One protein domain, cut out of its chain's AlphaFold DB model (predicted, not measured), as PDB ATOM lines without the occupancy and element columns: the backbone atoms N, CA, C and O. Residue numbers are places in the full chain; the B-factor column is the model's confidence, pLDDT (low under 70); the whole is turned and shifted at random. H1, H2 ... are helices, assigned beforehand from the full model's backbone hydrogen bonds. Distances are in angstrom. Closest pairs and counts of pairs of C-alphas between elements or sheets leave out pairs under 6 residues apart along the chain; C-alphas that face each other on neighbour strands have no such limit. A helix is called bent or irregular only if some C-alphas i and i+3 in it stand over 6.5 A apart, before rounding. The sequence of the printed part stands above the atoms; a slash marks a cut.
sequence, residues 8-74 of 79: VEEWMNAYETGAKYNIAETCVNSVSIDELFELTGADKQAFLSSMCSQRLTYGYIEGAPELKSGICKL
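This is residues 8 to 74 of the 79 residues of an uncharacterized protein of Firmicutes bacterium CAG:24053_14 (UniProt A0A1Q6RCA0). Four short helices are strung along an open, winding chain with no packed core: H1 sits at one end of the longest axis, a long link of residues 19 to 32 runs along that axis, and H2, H3 and H4 follow one another in a wide open arc towards the other end. H2 and H3 form a loose corner, while residues 48 to 74, with part of H3 and the whole of H4, stand free. The printed part has 67 residues with four named helices, in the order H1, H2, H3, H4, and no named strand; the class is all helix. The whole is extended, with a radius of gyration of the C-alphas of 17.5 A and spans of 40 by 28 by 28 A.

H1, residues 8 to 18, begins with C-alpha 8 at (43.128, 28.093, -4.756) and is 15.7 A long from first to last C-alpha. It is irregular: C-alphas 14 and 17 are 8.0 A apart. H2, residues 33 to 40, measures 10.6 A, beginning with C-alpha 33 at (31.258, 39.300, 17.410). H3, residues 44 to 53, measures 14.3 A. H4, residues 65 to 72, measures 10.6 A and ends with C-alpha 72 at (24.405, 16.710, 17.937).

H1 is apart from H2, H3 and H4. H2 and H3 are close but not clearly touching; their closest C-alphas, of Phe 37 and Lys 44, are 6.4 A apart. They run opposite ways at a steep tilt of 59 degrees. H4 is apart from H2 and from H3. In H2, H3 and H4 every O i to N i+4 pair is within hydrogen-bond range; in H1, 5 of 7 are.

The two C-alphas farthest apart, of Lys 20 and Pro 65, are 42.3 A apart. The printed part has no cut. The links from H1 to H2 and from H3 to H4 are long; that from H2 to H3 is tight. Residues 17 to 23 also stand free. The mean pLDDT of the printed part is 96.1, and no printed residue is under 70.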
ATOM      1  N   VAL A   8      44.108  27.077  -5.176       96.81
ATOM      2  CA  VAL A   8      43.128  28.093  -4.756       96.81
ATOM      3  C   VAL A   8      43.701  29.002  -3.663       96.81
ATOM      4  O   VAL A   8      43.435  30.196  -3.680       96.81
ATOM      5  N   GLU A   9      44.520  28.473  -2.751       96.75
ATOM      6  CA  GLU A   9      45.146  29.247  -1.671       96.75
ATOM      7  C   GLU A   9      46.184  30.220  -2.239       96.75
ATOM      8  O   GLU A   9      46.163  31.401  -1.909       96.75
ATOM      9  N   GLU A  10      47.031  29.763  -3.165       97.38
ATOM     10  CA  GLU A  10      48.003  30.622  -3.861       97.38
ATOM     11  C   GLU A  10      47.315  31.740  -4.658       97.38
ATOM     12  O   GLU A  10      47.754  32.892  -4.645       97.38
ATOM     13  N   TRP A  11      46.204  31.415  -5.324       96.56
ATOM     14  CA  TRP A  11      45.388  32.407  -6.018       96.56
ATOM     15  C   TRP A  11      44.795  33.436  -5.046       96.56
ATOM     16  O   TRP A  11      44.925  34.638  -5.275       96.56
ATOM     17  N   MET A  12      44.187  32.994  -3.940       96.44
ATOM     18  CA  MET A  12      43.655  33.906  -2.921       96.44
ATOM     19  C   MET A  12      44.764  34.799  -2.346       96.44
ATOM     20  O   MET A  12      44.615  36.018  -2.341       96.44
ATOM     21  N   ASN A  13      45.921  34.238  -1.983       95.44
ATOM     22  CA  ASN A  13      47.069  35.000  -1.473       95.44
ATOM     23  C   ASN A  13      47.492  36.145  -2.406       95.44
ATOM     24  O   ASN A  13      47.849  37.227  -1.938       95.44
ATOM     25  N   ALA A  14      47.453  35.920  -3.722       96.56
ATOM     26  CA  ALA A  14      47.867  36.908  -4.710       96.56
ATOM     27  C   ALA A  14      46.825  38.014  -4.966       96.56
ATOM     28  O   ALA A  14      47.212  39.131  -5.318       96.56
ATOM     29  N   TYR A  15      45.525  37.728  -4.821       96.19
ATOM     30  CA  TYR A  15      44.466  38.598  -5.358       96.19
ATOM     31  C   TYR A  15      43.406  39.065  -4.349       96.19
ATOM     32  O   TYR A  15      42.696  40.025  -4.652       96.19
ATOM     33  N   GLU A  16      43.316  38.459  -3.163       95.31
ATOM     34  CA  GLU A  16      42.256  38.707  -2.169       95.31
ATOM     35  C   GLU A  16      42.112  40.196  -1.806       95.31
ATOM     36  O   GLU A  16      41.045  40.788  -1.936       95.31
ATOM     37  N   THR A  17      43.212  40.855  -1.430       94.50
ATOM     38  CA  THR A  17      43.179  42.249  -0.939       94.50
ATOM     39  C   THR A  17      42.998  43.299  -2.039       94.50
ATOM     40  O   THR A  17      42.661  44.446  -1.746       94.50
ATOM     41  N   GLY A  18      43.226  42.930  -3.305       94.12
ATOM     42  CA  GLY A  18      43.134  43.832  -4.458       94.12
ATOM     43  C   GLY A  18      41.787  43.788  -5.184       94.12
ATOM     44  O   GLY A  18      41.529  44.620  -6.060       94.12
ATOM     45  N   ALA A  19      40.925  42.823  -4.861       95.00
ATOM     46  CA  ALA A  19      39.654  42.632  -5.540       95.00
ATOM     47  C   ALA A  19      38.643  43.727  -5.154       95.00
ATOM     48  O   ALA A  19      38.151  43.784  -4.033       95.00
ATOM     49  N   LYS A  20      38.260  44.582  -6.114       96.06
ATOM     50  CA  LYS A  20      37.200  45.587  -5.900       96.06
ATOM     51  C   LYS A  20      35.828  44.951  -5.635       96.06
ATOM     52  O   LYS A  20      35.032  45.493  -4.876       96.06
ATOM     53  N   TYR A  21      35.550  43.835  -6.304       95.12
ATOM     54  CA  TYR A  21      34.331  43.052  -6.136       95.12
ATOM     55  C   TYR A  21      34.742  41.597  -5.921       95.12
ATOM     56  O   TYR A  21      34.985  40.877  -6.891       95.12
ATOM     57  N   ASN A  22      34.878  41.184  -4.661       93.62
ATOM     58  CA  ASN A  22      35.198  39.798  -4.350       93.62
ATOM     59  C   ASN A  22      33.931  38.932  -4.455       93.62
ATOM     60  O   ASN A  22      33.007  39.062  -3.657       93.62
ATOM     61  N   ILE A  23      33.885  38.083  -5.482       94.75
ATOM     62  CA  ILE A  23      32.838  37.073  -5.715       94.75
ATOM     63  C   ILE A  23      33.430  35.655  -5.763       94.75
ATOM     64  O   ILE A  23      32.800  34.739  -6.289       94.75
ATOM     65  N   ALA A  24      34.673  35.495  -5.298       94.44
ATOM     66  CA  ALA A  24      35.417  34.240  -5.359       94.44
ATOM     67  C   ALA A  24      35.245  33.379  -4.095       94.44
ATOM     68  O   ALA A  24      35.543  32.186  -4.123       94.44
ATOM     69  N   GLU A  25      34.767  33.964  -2.996       90.81
ATOM     70  CA  GLU A  25      34.552  33.253  -1.738       90.81
ATOM     71  C   GLU A  25      33.372  32.273  -1.803       90.81
ATOM     72  O   GLU A  25      32.373  32.487  -2.489       90.81
ATOM     73  N   THR A  26      33.482  31.182  -1.042       93.62
ATOM     74  CA  THR A  26      32.434  30.150  -0.923       93.62
ATOM     75  C   THR A  26      31.627  30.265   0.372       93.62
ATOM     76  O   THR A  26      30.671  29.516   0.578       93.62
ATOM     77  N   CYS A  27      31.999  31.206   1.242       92.19
ATOM     78  CA  CYS A  27      31.288  31.521   2.472       92.19
ATOM     79  C   CYS A  27      30.125  32.490   2.218       92.19
ATOM     80  O   CYS A  27      30.042  33.166   1.194       92.19
ATOM     81  N   VAL A  28      29.220  32.568   3.192       92.38
ATOM     82  CA  VAL A  28      28.281  33.692   3.308       92.38
ATOM     83  C   VAL A  28      28.989  34.899   3.927       92.38
ATOM     84  O   VAL A  28      30.086  34.760   4.466       92.38
ATOM     85  N   ASN A  29      28.345  36.070   3.894       92.00
ATOM     86  CA  ASN A  29      28.868  37.262   4.561       92.00
ATOM     87  C   ASN A  29      29.189  36.959   6.034       92.00
ATOM     88  O   ASN A  29      28.328  36.475   6.773       92.00
ATOM     89  N   SER A  30      30.432  37.225   6.432       93.94
ATOM     90  CA  SER A  30      30.900  36.949   7.789       93.94
ATOM     91  C   SER A  30      30.191  37.843   8.803       93.94
ATOM     92  O   SER A  30      29.853  38.985   8.502       93.94
ATOM     93  N   VAL A  31      29.997  37.318  10.013       96.94
ATOM     94  CA  VAL A  31      29.432  38.066  11.144       96.94
ATOM     95  C   VAL A  31      30.540  38.522  12.087       96.94
ATOM     96  O   VAL A  31      31.476  37.774  12.386       96.94
ATOM     97  N   SER A  32      30.428  39.747  12.579       97.62
ATOM     98  CA  SER A  32      31.218  40.256  13.695       97.62
ATOM     99  C   SER A  32      30.773  39.627  15.022       97.62
ATOM    100  O   SER A  32      29.692  39.049  15.144       97.62
ATOM    101  N   ILE A  33      31.607  39.762  16.057       96.06
ATOM    102  CA  ILE A  33      31.258  39.300  17.410       96.06
ATOM    103  C   ILE A  33      30.029  40.052  17.946       96.06
ATOM    104  O   ILE A  33      29.202  39.454  18.628       96.06
ATOM    105  N   ASP A  34      29.890  41.337  17.618       97.44
ATOM    106  CA  ASP A  34      28.744  42.149  18.036       97.44
ATOM    107  C   ASP A  34      27.449  41.666  17.380       97.44
ATOM    108  O   ASP A  34      26.487  41.371  18.089       97.44
ATOM    109  N   GLU A  35      27.457  41.457  16.061       98.00
ATOM    110  CA  GLU A  35      26.312  40.882  15.339       98.00
ATOM    111  C   GLU A  35      25.946  39.492  15.877       98.00
ATOM    112  O   GLU A  35      24.769  39.155  15.980       98.00
ATOM    113  N   LEU A  36      26.927  38.677  16.283       97.25
ATOM    114  CA  LEU A  36      26.652  37.373  16.887       97.25
ATOM    115  C   LEU A  36      25.920  37.492  18.237       97.25
ATOM    116  O   LEU A  36      25.004  36.710  18.511       97.25
ATOM    117  N   PHE A  37      26.286  38.459  19.083       97.75
ATOM    118  CA  PHE A  37      25.560  38.715  20.334       97.75
ATOM    119  C   PHE A  37      24.150  39.241  20.077       97.75
ATOM    120  O   PHE A  37      23.212  38.789  20.733       97.75
ATOM    121  N   GLU A  38      23.977  40.121  19.092       97.56
ATOM    122  CA  GLU A  38      22.657  40.606  18.676       97.56
ATOM    123  C   GLU A  38      21.765  39.465  18.160       97.56
ATOM    124  O   GLU A  38      20.606  39.360  18.559       97.56
ATOM    125  N   LEU A  39      22.314  38.562  17.339       97.44
ATOM    126  CA  LEU A  39      21.596  37.404  16.793       97.44
ATOM    127  C   LEU A  39      21.192  36.385  17.865       97.44
ATOM    128  O   LEU A  39      20.141  35.752  17.755       97.44
ATOM    129  N   THR A  40      22.035  36.186  18.877       96.81
ATOM    130  CA  THR A  40      21.810  35.175  19.923       96.81
ATOM    131  C   THR A  40      21.061  35.717  21.138       96.81
ATOM    132  O   THR A  40      20.515  34.927  21.909       96.81
ATOM    133  N   GLY A  41      21.043  37.038  21.335       97.50
ATOM    134  CA  GLY A  41      20.526  37.681  22.544       97.50
ATOM    135  C   GLY A  41      21.350  37.378  23.801       97.50
ATOM    136  O   GLY A  41      20.851  37.546  24.914       97.50
ATOM    137  N   ALA A  42      22.580  36.881  23.648       96.88
ATOM    138  CA  ALA A  42      23.431  36.512  24.772       96.88
ATOM    139  C   ALA A  42      24.013  37.747  25.479       96.88
ATOM    140  O   ALA A  42      24.299  38.774  24.864       96.88
ATOM    141  N   ASP A  43      24.237  37.629  26.790       97.56
ATOM    142  CA  ASP A  43      24.878  38.682  27.580       97.56
ATOM    143  C   ASP A  43      26.380  38.753  27.257       97.56
ATOM    144  O   ASP A  43      27.198  37.968  27.754       97.56
ATOM    145  N   LYS A  44      26.733  39.730  26.418       97.25
ATOM    146  CA  LYS A  44      28.110  40.024  26.014       97.25
ATOM    147  C   LYS A  44      29.027  40.276  27.210       97.25
ATOM    148  O   LYS A  44      30.162  39.799  27.213       97.25
ATOM    149  N   GLN A  45      28.570  41.014  28.221       97.38
ATOM    150  CA  GLN A  45      29.419  41.386  29.351       97.38
ATOM    151  C   GLN A  45      29.727  40.163  30.215       97.38
ATOM    152  O   GLN A  45      30.894  39.920  30.534       97.38
ATOM    153  N   ALA A  46      28.708  39.366  30.540       97.38
ATOM    154  CA  ALA A  46      28.892  38.128  31.292       97.38
ATOM    155  C   ALA A  46      29.824  37.149  30.555       97.38
ATOM    156  O   ALA A  46      30.739  36.585  31.165       97.38
ATOM    157  N   PHE A  47      29.645  36.997  29.237       96.38
ATOM    158  CA  PHE A  47      30.500  36.143  28.413       96.38
ATOM    159  C   PHE A  47      31.964  36.599  28.429       96.38
ATOM    160  O   PHE A  47      32.853  35.798  28.719       96.38
ATOM    161  N   LEU A  48      32.229  37.884  28.165       96.50
ATOM    162  CA  LEU A  48      33.595  38.416  28.134       96.50
ATOM    163  C   LEU A  48      34.275  38.321  29.506       96.50
ATOM    164  O   LEU A  48      35.451  37.965  29.585       96.50
ATOM    165  N   SER A  49      33.544  38.569  30.595       97.50
ATOM    166  CA  SER A  49      34.074  38.394  31.953       97.50
ATOM    167  C   SER A  49      34.458  36.940  32.247       97.50
ATOM    168  O   SER A  49      35.522  36.693  32.824       97.50
ATOM    169  N   SER A  50      33.641  35.974  31.816       96.00
ATOM    170  CA  SER A  50      33.959  34.547  31.936       96.00
ATOM    171  C   SER A  50      35.174  34.161  31.085       96.00
ATOM    172  O   SER A  50      36.099  33.536  31.605       96.00
ATOM    173  N   MET A  51      35.217  34.600  29.823       94.75
ATOM    174  CA  MET A  51      36.326  34.346  28.899       94.75
ATOM    175  C   MET A  51      37.660  34.861  29.454       94.75
ATOM    176  O   MET A  51      38.637  34.115  29.483       94.75
ATOM    177  N   CYS A  52      37.702  36.101  29.945       96.88
ATOM    178  CA  CYS A  52      38.911  36.700  30.517       96.88
ATOM    179  C   CYS A  52      39.383  36.003  31.802       96.88
ATOM    180  O   CYS A  52      40.571  36.029  32.118       96.88
ATOM    181  N   SER A  53      38.466  35.384  32.546       97.00
ATOM    182  CA  SER A  53      38.791  34.647  33.774       97.00
ATOM    183  C   SER A  53      39.257  33.214  33.496       97.00
ATOM    184  O   SER A  53      39.816  32.557  34.378       97.00
ATOM    185  N   GLN A  54      39.024  32.700  32.287       96.00
ATOM    186  CA  GLN A  54      39.369  31.334  31.924       96.00
ATOM    187  C   GLN A  54      40.884  31.173  31.752       96.00
ATOM    188  O   GLN A  54      41.534  31.885  30.989       96.00
ATOM    189  N   ARG A  55      41.463  30.158  32.403       96.44
ATOM    190  CA  ARG A  55      42.859  29.777  32.162       96.44
ATOM    191  C   ARG A  55      42.985  29.103  30.795       96.44
ATOM    192  O   ARG A  55      42.392  28.052  30.566       96.44
ATOM    193  N   LEU A  56      43.822  29.662  29.928       96.00
ATOM    194  CA  LEU A  56      44.087  29.151  28.579       96.00
ATOM    195  C   LEU A  56      45.062  27.959  28.614       96.00
ATOM    196  O   LEU A  56      46.221  28.061  28.219       96.00
ATOM    197  N   THR A  57      44.604  26.837  29.174       95.94
ATOM    198  CA  THR A  57      45.282  25.534  29.063       95.94
ATOM    199  C   THR A  57      44.864  24.832  27.767       95.94
ATOM    200  O   THR A  57      44.128  25.396  26.963       95.94
ATOM    201  N   TYR A  58      45.273  23.573  27.580       96.38
ATOM    202  CA  TYR A  58      44.765  22.735  26.489       96.38
ATOM    203  C   TYR A  58      43.231  22.628  26.460       96.38
ATOM    204  O   TYR A  58      42.662  22.412  25.394       96.38
ATOM    205  N   GLY A  59      42.564  22.782  27.610       95.44
ATOM    206  CA  GLY A  59      41.108  22.740  27.693       95.44
ATOM    207  C   GLY A  59      40.522  21.399  27.240       95.44
ATOM    208  O   GLY A  59      41.079  20.332  27.501       95.44
ATOM    209  N   TYR A  60      39.372  21.457  26.573       96.44
ATOM    210  CA  TYR A  60      38.688  20.283  26.037       96.44
ATOM    211  C   TYR A  60      39.304  19.853  24.698       96.44
ATOM    212  O   TYR A  60      38.886  20.339  23.649       96.44
ATOM    213  N   ILE A  61      40.257  18.914  24.735       97.31
ATOM    214  CA  ILE A  61      41.024  18.428  23.564       97.31
ATOM    215  C   ILE A  61      40.126  18.038  22.378       97.31
ATOM    216  O   ILE A  61      40.445  18.332  21.233       97.31
ATOM    217  N   GLU A  62      38.988  17.399  22.648       97.06
ATOM    218  CA  GLU A  62      38.051  16.947  21.612       97.06
ATOM    219  C   GLU A  62      36.812  17.850  21.466       97.06
ATOM    220  O   GLU A  62      35.855  17.478  20.789       97.06
ATOM    221  N   GLY A  63      36.787  19.005  22.134       96.00
ATOM    222  CA  GLY A  63      35.649  19.924  22.165       96.00
ATOM    223  C   GLY A  63      34.822  19.850  23.452       96.00
ATOM    224  O   GLY A  63      34.688  18.795  24.077       96.00
ATOM    225  N   ALA A  64      34.270  21.002  23.844       96.06
ATOM    226  CA  ALA A  64      33.489  21.164  25.068       96.06
ATOM    227  C   ALA A  64      32.206  20.304  25.050       96.06
ATOM    228  O   ALA A  64      31.574  20.191  23.993       96.06
ATOM    229  N   PRO A  65      31.781  19.723  26.187       96.88
ATOM    230  CA  PRO A  65      30.544  18.942  26.265       96.88
ATOM    231  C   PRO A  65      29.311  19.699  25.750       96.88
ATOM    232  O   PRO A  65      28.492  19.133  25.022       96.88
ATOM    233  N   GLU A  66      29.205  20.990  26.065       96.00
ATOM    234  CA  GLU A  66      28.098  21.858  25.652       96.00
ATOM    235  C   GLU A  66      28.108  22.084  24.136       96.00
ATOM    236  O   GLU A  66      27.055  22.036  23.496       96.00
ATOM    237  N   LEU A  67      29.299  22.247  23.546       96.50
ATOM    238  CA  LEU A  67      29.482  22.359  22.098       96.50
ATOM    239  C   LEU A  67      29.061  21.065  21.394       96.50
ATOM    240  O   LEU A  67      28.256  21.112  20.465       96.50
ATOM    241  N   LYS A  68      29.561  19.909  21.853       96.81
ATOM    242  CA  LYS A  68      29.203  18.598  21.286       96.81
ATOM    243  C   LYS A  68      27.690  18.372  21.351       96.81
ATOM    244  O   LYS A  68      27.085  18.017  20.344       96.81
ATOM    245  N   SER A  69      27.069  18.661  22.497       96.31
ATOM    246  CA  SER A  69      25.614  18.565  22.659       96.31
ATOM    247  C   SER A  69      24.856  19.500  21.710       96.31
ATOM    248  O   SER A  69      23.859  19.092  21.112       96.31
ATOM    249  N   GLY A  70      25.324  20.741  21.543       95.94
ATOM    250  CA  GLY A  70      24.747  21.700  20.599       95.94
ATOM    251  C   GLY A  70      24.801  21.201  19.156       95.94
ATOM    252  O   GLY A  70      23.786  21.235  18.464       95.94
ATOM    253  N   ILE A  71      25.951  20.668  18.731       96.19
ATOM    254  CA  ILE A  71      26.147  20.111  17.386       96.19
ATOM    255  C   ILE A  71      25.255  18.887  17.163       96.19
ATOM    256  O   ILE A  71      24.566  18.834  16.147       96.19
ATOM    257  N   CYS A  72      25.213  17.926  18.095       97.06
ATOM    258  CA  CYS A  72      24.405  16.710  17.937       97.06
ATOM    259  C   CYS A  72      22.923  17.023  17.680       97.06
ATOM    260  O   CYS A  72      22.301  16.372  16.845       97.06
ATOM    261  N   LYS A  73      22.372  18.073  18.306       96.50
ATOM    262  CA  LYS A  73      20.973  18.505  18.102       96.50
ATOM    263  C   LYS A  73      20.659  18.951  16.669       96.50
ATOM    264  O   LYS A  73      19.488  18.967  16.297       96.50
ATOM    265  N   LEU A  74      21.667  19.305  15.868       96.81
ATOM    266  CA  LEU A  74      21.490  19.720  14.472       96.81
ATOM    267  C   LEU A  74      21.287  18.531  13.518       96.81
ATOM    268  O   LEU A  74      20.839  18.725  12.388       96.81
TER     269      LEU A  74